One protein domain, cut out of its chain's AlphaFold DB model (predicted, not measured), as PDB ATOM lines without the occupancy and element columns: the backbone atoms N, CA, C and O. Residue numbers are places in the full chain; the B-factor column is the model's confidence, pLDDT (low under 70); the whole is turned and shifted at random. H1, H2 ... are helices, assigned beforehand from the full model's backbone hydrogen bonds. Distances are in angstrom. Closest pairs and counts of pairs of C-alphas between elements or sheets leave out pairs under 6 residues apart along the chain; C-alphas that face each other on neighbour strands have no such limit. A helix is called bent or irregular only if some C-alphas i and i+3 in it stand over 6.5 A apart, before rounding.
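This is residues 682 to 759 of the 760 residues of an uncharacterized protein of Pycnoporus cinnabarinus (UniProt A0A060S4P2). Three helices and a long winding link make a loose frame: H1 and H2 meet as a V at the end of H1, and the long H3 lies on the other side of the frame, apart from H2. The link of residues 710 to 734 loops round from H2 to H3, and beyond the frame residues 746 to 759, most of them in H3, stick out as an arm. The printed part has 78 residues with three named helices, in the order H1, H2, H3, and no named strand; its class is all helix. The whole is compact, with a radius of gyration of the C-alphas of 13.2 A, and spans 37 by 30 by 24 A.

H1, residues 682 to 696, touches H2, residues 701 to 709, with its residues 691 to 695 alone. Their closest C-alphas, those of Leu 694 and Thr 702, are 5.4 A apart. The two helices run opposite ways at a steep tilt of 48 degrees, and the link between them is tight, with 4 residues. H1 and H3, residues 735 to 757, only just touch, with 3 pairs of C-alphas within 8 A. H1 touches H3 with residues 683 to 684 alone, and H3 touches H1 with residues 738 to 742 alone; the closest C-alphas of the two helices, those of Lys 684 and Phe 738, are 6.7 A apart. H1 and H3 run the same way at a steep tilt of 58 degrees. H2 and H3 are apart. Every O i to N i+4 pair is within hydrogen-bond range in H1 and H2; in H3 15 of 19 are.

H1 begins with C-alpha 682 at (-47.883, -53.037, -45.565) and measures 21.1 A from first to last C-alpha. H2 begins with C-alpha 701 at (-29.140, -42.117, -38.904) and measures 12.5 A. H3 measures 34.2 A and ends with C-alpha 757 at (-45.310, -24.816, -37.058). It is neither bent nor irregular, but only just: C-alphas 740 and 743 are 6.4 A apart.

The two C-alphas farthest apart, those of Gln 732 and Thr 759, are 40.3 A apart. Without residues 746 to 759, which stand free, the body has 64 residues and spans 37 by 25 by 19 A. The printed part has no cut. The link from H2 to H3 is long, with 25 residues, whose C-alphas lie 7 to 20 A from the mean of all C-alphas. The mean pLDDT of the printed part is 70.1; 32 residues are under 70, among them residues 714 to 720 and 741 to 759, and the mean of H3 is 53.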
ATOM      1  N   VAL A 682     -48.208 -54.425 -45.195       80.12
ATOM      2  CA  VAL A 682     -47.883 -53.037 -45.565       80.12
ATOM      3  C   VAL A 682     -46.862 -52.414 -44.619       80.12
ATOM      4  O   VAL A 682     -45.859 -51.865 -45.079       80.12
ATOM      5  N   TRP A 683     -47.084 -52.502 -43.310       78.62
ATOM      6  CA  TRP A 683     -46.277 -51.797 -42.325       78.62
ATOM      7  C   TRP A 683     -44.856 -52.345 -42.247       78.62
ATOM      8  O   TRP A 683     -43.891 -51.583 -42.323       78.62
ATOM      9  N   LYS A 684     -44.695 -53.670 -42.222       80.44
ATOM     10  CA  LYS A 684     -43.377 -54.299 -42.361       80.44
ATOM     11  C   LYS A 684     -42.657 -53.876 -43.650       80.44
ATOM     12  O   LYS A 684     -41.444 -53.630 -43.635       80.44
ATOM     13  N   GLY A 685     -43.380 -53.790 -44.769       82.25
ATOM     14  CA  GLY A 685     -42.840 -53.311 -46.044       82.25
ATOM     15  C   GLY A 685     -42.363 -51.858 -45.969       82.25
ATOM     16  O   GLY A 685     -41.234 -51.554 -46.362       82.25
ATOM     17  N   LEU A 686     -43.184 -50.978 -45.395       83.62
ATOM     18  CA  LEU A 686     -42.853 -49.574 -45.167       83.62
ATOM     19  C   LEU A 686     -41.647 -49.423 -44.235       83.62
ATOM     20  O   LEU A 686     -40.709 -48.704 -44.569       83.62
ATOM     21  N   MET A 687     -41.614 -50.152 -43.119       82.50
ATOM     22  CA  MET A 687     -40.484 -50.166 -42.187       82.50
ATOM     23  C   MET A 687     -39.190 -50.585 -42.892       82.50
ATOM     24  O   MET A 687     -38.159 -49.928 -42.754       82.50
ATOM     25  N   THR A 688     -39.249 -51.624 -43.730       85.88
ATOM     26  CA  THR A 688     -38.104 -52.054 -44.547       85.88
ATOM     27  C   THR A 688     -37.612 -50.926 -45.458       85.88
ATOM     28  O   THR A 688     -36.405 -50.728 -45.611       85.88
ATOM     29  N   HIS A 689     -38.527 -50.160 -46.057       86.00
ATOM     30  CA  HIS A 689     -38.177 -49.019 -46.898       86.00
ATOM     31  C   HIS A 689     -37.566 -47.861 -46.094       86.00
ATOM     32  O   HIS A 689     -36.525 -47.335 -46.486       86.00
ATOM     33  N   ILE A 690     -38.140 -47.523 -44.936       86.44
ATOM     34  CA  ILE A 690     -37.602 -46.513 -44.012       86.44
ATOM     35  C   ILE A 690     -36.172 -46.878 -43.604       86.44
ATOM     36  O   ILE A 690     -35.270 -46.050 -43.702       86.44
ATOM     37  N   VAL A 691     -35.924 -48.135 -43.228       87.56
ATOM     38  CA  VAL A 691     -34.581 -48.620 -42.881       87.56
ATOM     39  C   VAL A 691     -33.603 -48.448 -44.049       87.56
ATOM     40  O   VAL A 691     -32.481 -47.982 -43.842       87.56
ATOM     41  N   ARG A 692     -34.017 -48.742 -45.290       88.94
ATOM     42  CA  ARG A 692     -33.189 -48.507 -46.490       88.94
ATOM     43  C   ARG A 692     -32.850 -47.024 -46.680       88.94
ATOM     44  O   ARG A 692     -31.697 -46.716 -46.979       88.94
ATOM     45  N   ILE A 693     -33.803 -46.115 -46.455       89.62
ATOM     46  CA  ILE A 693     -33.567 -44.661 -46.505       89.62
ATOM     47  C   ILE A 693     -32.554 -44.241 -45.433       89.62
ATOM     48  O   ILE A 693     -31.607 -43.518 -45.736       89.62
ATOM     49  N   LEU A 694     -32.700 -44.732 -44.198       87.56
ATOM     50  CA  LEU A 694     -31.776 -44.423 -43.100       87.56
ATOM     51  C   LEU A 694     -30.345 -44.893 -43.400       87.56
ATOM     52  O   LEU A 694     -29.387 -44.180 -43.103       87.56
ATOM     53  N   HIS A 695     -30.192 -46.059 -44.032       87.31
ATOM     54  CA  HIS A 695     -28.888 -46.526 -44.503       87.31
ATOM     55  C   HIS A 695     -28.322 -45.644 -45.626       87.31
ATOM     56  O   HIS A 695     -27.126 -45.348 -45.620       87.31
ATOM     57  N   ALA A 696     -29.165 -45.193 -46.559       89.50
ATOM     58  CA  ALA A 696     -28.756 -44.334 -47.668       89.50
ATOM     59  C   ALA A 696     -28.355 -42.916 -47.220       89.50
ATOM     60  O   ALA A 696     -27.420 -42.346 -47.782       89.50
ATOM     61  N   ALA A 697     -29.005 -42.371 -46.186       85.44
ATOM     62  CA  ALA A 697     -28.743 -41.032 -45.653       85.44
ATOM     63  C   ALA A 697     -27.334 -40.866 -45.040       85.44
ATOM     64  O   ALA A 697     -26.861 -39.739 -44.892       85.44
ATOM     65  N   LYS A 698     -26.634 -41.970 -44.724       78.25
ATOM     66  CA  LYS A 698     -25.311 -41.986 -44.059       78.25
ATOM     67  C   LYS A 698     -25.339 -41.197 -42.726       78.25
ATOM     68  O   LYS A 698     -26.395 -40.968 -42.145       78.25
ATOM     69  N   GLY A 699     -24.182 -40.905 -42.122       79.19
ATOM     70  CA  GLY A 699     -24.100 -40.045 -40.923       79.19
ATOM     71  C   GLY A 699     -24.625 -40.632 -39.599       79.19
ATOM     72  O   GLY A 699     -24.756 -39.909 -38.618       79.19
ATOM     73  N   GLY A 700     -24.908 -41.939 -39.527       84.88
ATOM     74  CA  GLY A 700     -25.354 -42.595 -38.290       84.88
ATOM     75  C   GLY A 700     -26.862 -42.530 -38.025       84.88
ATOM     76  O   GLY A 700     -27.282 -42.861 -36.916       84.88
ATOM     77  N   ALA A 701     -27.680 -42.177 -39.022       86.25
ATOM     78  CA  ALA A 701     -29.140 -42.117 -38.904       86.25
ATOM     79  C   ALA A 701     -29.762 -43.432 -38.389       86.25
ATOM     80  O   ALA A 701     -30.595 -43.412 -37.487       86.25
ATOM     81  N   THR A 702     -29.291 -44.593 -38.864       87.62
ATOM     82  CA  THR A 702     -29.724 -45.909 -38.353       87.62
ATOM     83  C   THR A 702     -29.375 -46.113 -36.872       87.62
ATOM     84  O   THR A 702     -30.156 -46.691 -36.116       87.62
ATOM     85  N   ARG A 703     -28.206 -45.627 -36.424       88.25
ATOM     86  CA  ARG A 703     -27.784 -45.709 -35.014       88.25
ATOM     87  C   ARG A 703     -28.687 -44.851 -34.133       88.25
ATOM     88  O   ARG A 703     -29.088 -45.311 -33.069       88.25
ATOM     89  N   GLU A 704     -29.002 -43.642 -34.586       88.38
ATOM     90  CA  GLU A 704     -29.897 -42.719 -33.887       88.38
ATOM     91  C   GLU A 704     -31.328 -43.265 -33.816       88.38
ATOM     92  O   GLU A 704     -31.924 -43.278 -32.742       88.38
ATOM     93  N   PHE A 705     -31.845 -43.809 -34.920       87.50
ATOM     94  CA  PHE A 705     -33.141 -44.488 -34.962       87.50
ATOM     95  C   PHE A 705     -33.230 -45.596 -33.904       87.50
ATOM     96  O   PHE A 705     -34.118 -45.576 -33.055       87.50
ATOM     97  N   ASN A 706     -32.251 -46.508 -33.879       88.31
ATOM     98  CA  ASN A 706     -32.203 -47.573 -32.878       88.31
ATOM     99  C   ASN A 706     -32.099 -47.021 -31.447       88.31
ATOM    100  O   ASN A 706     -32.756 -47.529 -30.544       88.31
ATOM    101  N   ALA A 707     -31.287 -45.984 -31.224       86.56
ATOM    102  CA  ALA A 707     -31.131 -45.380 -29.904       86.56
ATOM    103  C   ALA A 707     -32.426 -44.728 -29.397       86.56
ATOM    104  O   ALA A 707     -32.704 -44.805 -28.204       86.56
ATOM    105  N   ARG A 708     -33.223 -44.113 -30.280       86.12
ATOM    106  CA  ARG A 708     -34.512 -43.504 -29.921       86.12
ATOM    107  C   ARG A 708     -35.554 -44.544 -29.546       86.12
ATOM    108  O   ARG A 708     -36.184 -44.388 -28.508       86.12
ATOM    109  N   PHE A 709     -35.682 -45.620 -30.320       82.50
ATOM    110  CA  PHE A 709     -36.610 -46.700 -29.976       82.50
ATOM    111  C   PHE A 709     -36.248 -47.381 -28.653       82.50
ATOM    112  O   PHE A 709     -37.124 -47.580 -27.822       82.50
ATOM    113  N   ARG A 710     -34.952 -47.601 -28.385       84.50
ATOM    114  CA  ARG A 710     -34.469 -48.109 -27.086       84.50
ATOM    115  C   ARG A 710     -34.685 -47.154 -25.902       84.50
ATOM    116  O   ARG A 710     -34.388 -47.511 -24.771       84.50
ATOM    117  N   ARG A 711     -35.135 -45.918 -26.144       82.56
ATOM    118  CA  ARG A 711     -35.507 -44.947 -25.101       82.56
ATOM    119  C   ARG A 711     -37.017 -44.846 -24.903       82.56
ATOM    120  O   ARG A 711     -37.433 -44.141 -23.988       82.56
ATOM    121  N   VAL A 712     -37.823 -45.492 -25.747       78.12
ATOM    122  CA  VAL A 712     -39.280 -45.496 -25.590       78.12
ATOM    123  C   VAL A 712     -39.603 -46.305 -24.330       78.12
ATOM    124  O   VAL A 712     -39.283 -47.495 -24.279       78.12
ATOM    125  N   PRO A 713     -40.179 -45.683 -23.286       73.06
ATOM    126  CA  PRO A 713     -40.564 -46.410 -22.090       73.06
ATOM    127  C   PRO A 713     -41.731 -47.348 -22.407       73.06
ATOM    128  O   PRO A 713     -42.524 -47.085 -23.309       73.06
ATOM    129  N   THR A 714     -41.872 -48.411 -21.617       68.94
ATOM    130  CA  THR A 714     -43.087 -49.232 -21.642       68.94
ATOM    131  C   THR A 714     -44.315 -48.357 -21.390       68.94
ATOM    132  O   THR A 714     -44.305 -47.556 -20.449       68.94
ATOM    133  N   PHE A 715     -45.373 -48.533 -22.179       65.69
ATOM    134  CA  PHE A 715     -46.649 -47.846 -21.985       65.69
ATOM    135  C   PHE A 715     -47.784 -48.859 -21.824       65.69
ATOM    136  O   PHE A 715     -47.881 -49.830 -22.571       65.69
ATOM    137  N   GLY A 716     -48.650 -48.627 -20.835       61.25
ATOM    138  CA  GLY A 716     -49.662 -49.602 -20.424       61.25
ATOM    139  C   GLY A 716     -49.054 -50.853 -19.775       61.25
ATOM    140  O   GLY A 716     -47.840 -50.949 -19.593       61.25
ATOM    141  N   ARG A 717     -49.909 -51.809 -19.387       50.53
ATOM    142  CA  ARG A 717     -49.447 -53.098 -18.840       50.53
ATOM    143  C   ARG A 717     -48.782 -53.972 -19.906       50.53
ATOM    144  O   ARG A 717     -47.816 -54.637 -19.568       50.53
ATOM    145  N   ASP A 718     -49.224 -53.868 -21.164       54.62
ATOM    146  CA  ASP A 718     -48.691 -54.625 -22.310       54.62
ATOM    147  C   ASP A 718     -48.912 -53.922 -23.671       54.62
ATOM    148  O   ASP A 718     -48.816 -54.567 -24.708       54.62
ATOM    149  N   VAL A 719     -49.227 -52.616 -23.688       59.09
ATOM    150  CA  VAL A 719     -49.670 -51.904 -24.912       59.09
ATOM    151  C   VAL A 719     -48.504 -51.435 -25.781       59.09
ATOM    152  O   VAL A 719     -48.606 -51.442 -26.994       59.09
ATOM    153  N   ILE A 720     -47.409 -50.981 -25.172       68.38
ATOM    154  CA  ILE A 720     -46.153 -50.715 -25.878       68.38
ATOM    155  C   ILE A 720     -45.044 -51.321 -25.044       68.38
ATOM    156  O   ILE A 720     -44.794 -50.892 -23.908       68.38
ATOM    157  N   ARG A 721     -44.370 -52.318 -25.608       70.25
ATOM    158  CA  ARG A 721     -43.246 -52.978 -24.944       70.25
ATOM    159  C   ARG A 721     -41.963 -52.170 -25.103       70.25
ATOM    160  O   ARG A 721     -41.797 -51.374 -26.023       70.25
ATOM    161  N   HIS A 722     -41.035 -52.369 -24.172       77.00
ATOM    162  CA  HIS A 722     -39.717 -51.759 -24.280       77.00
ATOM    163  C   HIS A 722     -38.943 -52.416 -25.424       77.00
ATOM    164  O   HIS A 722     -38.823 -53.641 -25.484       77.00
ATOM    165  N   PHE A 723     -38.381 -51.603 -26.312       78.44
ATOM    166  CA  PHE A 723     -37.564 -52.096 -27.409       78.44
ATOM    167  C   PHE A 723     -36.124 -52.265 -26.925       78.44
ATOM    168  O   PHE A 723     -35.379 -51.299 -26.871       78.44
ATOM    169  N   ASP A 724     -35.706 -53.482 -26.578       70.50
ATOM    170  CA  ASP A 724     -34.325 -53.747 -26.130       70.50
ATOM    171  C   ASP A 724     -33.326 -53.908 -27.289       70.50
ATOM    172  O   ASP A 724     -32.107 -53.828 -27.107       70.50
ATOM    173  N   THR A 725     -33.825 -54.157 -28.501       79.38
ATOM    174  CA  THR A 725     -33.013 -54.529 -29.665       79.38
ATOM    175  C   THR A 725     -32.928 -53.411 -30.706       79.38
ATOM    176  O   THR A 725     -33.577 -52.368 -30.621       79.38
ATOM    177  N   ASN A 726     -32.048 -53.585 -31.695       84.25
ATOM    178  CA  ASN A 726     -31.934 -52.649 -32.809       84.25
ATOM    179  C   ASN A 726     -33.132 -52.801 -33.747       84.25
ATOM    180  O   ASN A 726     -33.165 -53.727 -34.558       84.25
ATOM    181  N   MET A 727     -34.067 -51.853 -33.684       81.44
ATOM    182  CA  MET A 727     -35.280 -51.874 -34.502       81.44
ATOM    183  C   MET A 727     -35.010 -51.966 -36.003       81.44
ATOM    184  O   MET A 727     -35.710 -52.681 -36.714       81.44
ATOM    185  N   ALA A 728     -33.949 -51.317 -36.486       83.19
ATOM    186  CA  ALA A 728     -33.561 -51.367 -37.892       83.19
ATOM    187  C   ALA A 728     -33.145 -52.771 -38.375       83.19
ATOM    188  O   ALA A 728     -33.163 -53.031 -39.573       83.19
ATOM    189  N   GLU A 729     -32.773 -53.682 -37.469       82.12
ATOM    190  CA  GLU A 729     -32.449 -55.066 -37.829       82.12
ATOM    191  C   GLU A 729     -33.701 -55.940 -37.996       82.12
ATOM    192  O   GLU A 729     -33.611 -56.994 -38.625       82.12
ATOM    193  N   MET A 730     -34.848 -55.522 -37.436       76.94
ATOM    194  CA  MET A 730     -36.139 -56.233 -37.482       76.94
ATOM    195  C   MET A 730     -36.035 -57.732 -37.135       76.94
ATOM    196  O   MET A 730     -36.721 -58.585 -37.711       76.94
ATOM    197  N   LYS A 731     -35.129 -58.090 -36.219       75.19
ATOM    198  CA  LYS A 731     -34.904 -59.484 -35.826       75.19
ATOM    199  C   LYS A 731     -36.011 -59.950 -34.888       75.19
ATOM    200  O   LYS A 731     -36.202 -59.367 -33.832       75.19
ATOM    201  N   GLN A 732     -36.655 -61.057 -35.260       60.41
ATOM    202  CA  GLN A 732     -37.660 -61.768 -34.455       60.41
ATOM    203  C   GLN A 732     -38.944 -60.982 -34.146       60.41
ATOM    204  O   GLN A 732     -39.617 -61.311 -33.179       60.41
ATOM    205  N   PHE A 733     -39.319 -60.009 -34.980       71.12
ATOM    206  CA  PHE A 733     -40.579 -59.293 -34.777       71.12
ATOM    207  C   PHE A 733     -41.783 -60.191 -35.080       71.12
ATOM    208  O   PHE A 733     -41.889 -60.765 -36.175       71.12
ATOM    209  N   ALA A 734     -42.684 -60.279 -34.110       65.44
ATOM    210  CA  ALA A 734     -44.049 -60.751 -34.256       65.44
ATOM    211  C   ALA A 734     -44.961 -59.615 -34.759       65.44
ATOM    212  O   ALA A 734     -44.525 -58.476 -34.910       65.44
ATOM    213  N   ALA A 735     -46.225 -59.922 -35.066       59.84
ATOM    214  CA  ALA A 735     -47.172 -58.926 -35.581       59.84
ATOM    215  C   ALA A 735     -47.401 -57.760 -34.602       59.84
ATOM    216  O   ALA A 735     -47.303 -56.610 -35.011       59.84
ATOM    217  N   HIS A 736     -47.549 -58.047 -33.306       66.19
ATOM    218  CA  HIS A 736     -47.702 -57.011 -32.278       66.19
ATOM    219  C   HIS A 736     -46.501 -56.049 -32.203       66.19
ATOM    220  O   HIS A 736     -46.683 -54.861 -31.984       66.19
ATOM    221  N   ASP A 737     -45.269 -56.503 -32.477       70.62
ATOM    222  CA  ASP A 737     -44.112 -55.592 -32.532       70.62
ATOM    223  C   ASP A 737     -44.251 -54.572 -33.677       70.62
ATOM    224  O   ASP A 737     -43.769 -53.442 -33.591       70.62
ATOM    225  N   PHE A 738     -44.898 -54.966 -34.778       69.12
ATOM    226  CA  PHE A 738     -45.225 -54.080 -35.893       69.12
ATOM    227  C   PHE A 738     -46.413 -53.169 -35.564       69.12
ATOM    228  O   PHE A 738     -46.377 -51.997 -35.939       69.12
ATOM    229  N   GLU A 739     -47.413 -53.676 -34.844       68.94
ATOM    230  CA  GLU A 739     -48.543 -52.898 -34.330       68.94
ATOM    231  C   GLU A 739     -48.063 -51.752 -33.423       68.94
ATOM    232  O   GLU A 739     -48.336 -50.590 -33.725       68.94
ATOM    233  N   ASP A 740     -47.232 -52.044 -32.414       70.38
ATOM    234  CA  ASP A 740     -46.687 -51.070 -31.452       70.38
ATOM    235  C   ASP A 740     -45.906 -49.928 -32.138       70.38
ATOM    236  O   ASP A 740     -45.903 -48.773 -31.698       70.38
ATOM    237  N   LEU A 741     -45.231 -50.235 -33.251       68.62
ATOM    238  CA  LEU A 741     -44.419 -49.284 -34.015       68.62
ATOM    239  C   LEU A 741     -45.247 -48.211 -34.732       68.62
ATOM    240  O   LEU A 741     -44.759 -47.089 -34.916       68.62
ATOM    241  N   GLY A 742     -46.463 -48.552 -35.167       63.38
ATOM    242  CA  GLY A 742     -47.353 -47.677 -35.938       63.38
ATOM    243  C   GLY A 742     -47.695 -46.377 -35.208       63.38
ATOM    244  O   GLY A 742     -47.314 -45.296 -35.675       63.38
ATOM    245  N   PRO A 743     -48.360 -46.463 -34.041       60.41
ATOM    246  CA  PRO A 743     -48.710 -45.311 -33.219       60.41
ATOM    247  C   PRO A 743     -47.494 -44.475 -32.822       60.41
ATOM    248  O   PRO A 743     -47.558 -43.247 -32.865       60.41
ATOM    249  N   LEU A 744     -46.363 -45.112 -32.495       61.19
ATOM    250  CA  LEU A 744     -45.138 -44.407 -32.115       61.19
ATOM    251  C   LEU A 744     -44.612 -43.537 -33.257       61.19
ATOM    252  O   LEU A 744     -44.365 -42.349 -33.057       61.19
ATOM    253  N   LEU A 745     -44.481 -44.085 -34.468       60.28
ATOM    254  CA  LEU A 745     -44.005 -43.313 -35.618       60.28
ATOM    255  C   LEU A 745     -44.980 -42.196 -36.018       60.28
ATOM    256  O   LEU A 745     -44.526 -41.102 -36.359       60.28
ATOM    257  N   ALA A 746     -46.293 -42.421 -35.907       57.53
ATOM    258  CA  ALA A 746     -47.303 -41.388 -36.139       57.53
ATOM    259  C   ALA A 746     -47.223 -40.248 -35.105       57.53
ATOM    260  O   ALA A 746     -47.234 -39.074 -35.481       57.53
ATOM    261  N   LEU A 747     -47.060 -40.573 -33.816       54.75
ATOM    262  CA  LEU A 747     -46.873 -39.599 -32.733       54.75
ATOM    263  C   LEU A 747     -45.585 -38.785 -32.909       54.75
ATOM    264  O   LEU A 747     -45.595 -37.566 -32.722       54.75
ATOM    265  N   TYR A 748     -44.486 -39.424 -33.324       54.34
ATOM    266  CA  TYR A 748     -43.236 -38.725 -33.640       54.34
ATOM    267  C   TYR A 748     -43.393 -37.776 -34.838       54.34
ATOM    268  O   TYR A 748     -42.855 -36.668 -34.808       54.34
ATOM    269  N   HIS A 749     -44.157 -38.167 -35.863       47.00
ATOM    270  CA  HIS A 749     -44.439 -37.307 -37.014       47.00
ATOM    271  C   HIS A 749     -45.324 -36.112 -36.627       47.00
ATOM    272  O   HIS A 749     -45.055 -34.986 -37.046       47.00
ATOM    273  N   HIS A 750     -46.331 -36.325 -35.774       37.41
ATOM    274  CA  HIS A 750     -47.192 -35.258 -35.262       37.41
ATOM    275  C   HIS A 750     -46.396 -34.255 -34.409       37.41
ATOM    276  O   HIS A 750     -46.523 -33.046 -34.588       37.41
ATOM    277  N   HIS A 751     -45.493 -34.730 -33.546       36.62
ATOM    278  CA  HIS A 751     -44.624 -33.842 -32.771       36.62
ATOM    279  C   HIS A 751     -43.647 -33.038 -33.639       36.62
ATOM    280  O   HIS A 751     -43.412 -31.871 -33.335       36.62
ATOM    281  N   LEU A 752     -43.103 -33.605 -34.722       35.78
ATOM    282  CA  LEU A 752     -42.175 -32.905 -35.625       35.78
ATOM    283  C   LEU A 752     -42.869 -31.855 -36.507       35.78
ATOM    284  O   LEU A 752     -42.318 -30.780 -36.726       35.78
ATOM    285  N   VAL A 753     -44.091 -32.128 -36.974       34.00
ATOM    286  CA  VAL A 753     -44.854 -31.184 -37.809       34.00
ATOM    287  C   VAL A 753     -45.353 -29.994 -36.980       34.00
ATOM    288  O   VAL A 753     -45.244 -28.850 -37.419       34.00
ATOM    289  N   PHE A 754     -45.819 -30.226 -35.748       32.75
ATOM    290  CA  PHE A 754     -46.307 -29.147 -34.880       32.75
ATOM    291  C   PHE A 754     -45.201 -28.370 -34.152       32.75
ATOM    292  O   PHE A 754     -45.391 -27.190 -33.856       32.75
ATOM    293  N   SER A 755     -44.027 -28.965 -33.908       33.06
ATOM    294  CA  SER A 755     -42.888 -28.197 -33.378       33.06
ATOM    295  C   SER A 755     -42.287 -27.253 -34.418       33.06
ATOM    296  O   SER A 755     -41.867 -26.165 -34.043       33.06
ATOM    297  N   HIS A 756     -42.334 -27.589 -35.713       33.47
ATOM    298  CA  HIS A 756     -41.927 -26.653 -36.765       33.47
ATOM    299  C   HIS A 756     -42.956 -25.552 -37.049       33.47
ATOM    300  O   HIS A 756     -42.549 -24.419 -37.287       33.47
ATOM    301  N   ALA A 757     -44.259 -25.834 -36.931       33.09
ATOM    302  CA  ALA A 757     -45.310 -24.816 -37.058       33.09
ATOM    303  C   ALA A 757     -45.348 -23.813 -35.886       33.09
ATOM    304  O   ALA A 757     -45.962 -22.758 -36.000       33.09
ATOM    305  N   SER A 758     -44.684 -24.119 -34.767       34.16
ATOM    306  CA  SER A 758     -44.575 -23.220 -33.605       34.16
ATOM    307  C   SER A 758     -43.333 -22.313 -33.657       34.16
ATOM    308  O   SER A 758     -43.113 -21.519 -32.746       34.16
ATOM    309  N   THR A 759     -42.508 -22.439 -34.702       36.00
ATOM    310  CA  THR A 759     -41.277 -21.649 -34.916       36.00
ATOM    311  C   THR A 759     -41.259 -20.898 -36.251       36.00
ATOM    312  O   THR A 759     -40.192 -20.477 -36.695       36.00
TER     313      THR A 759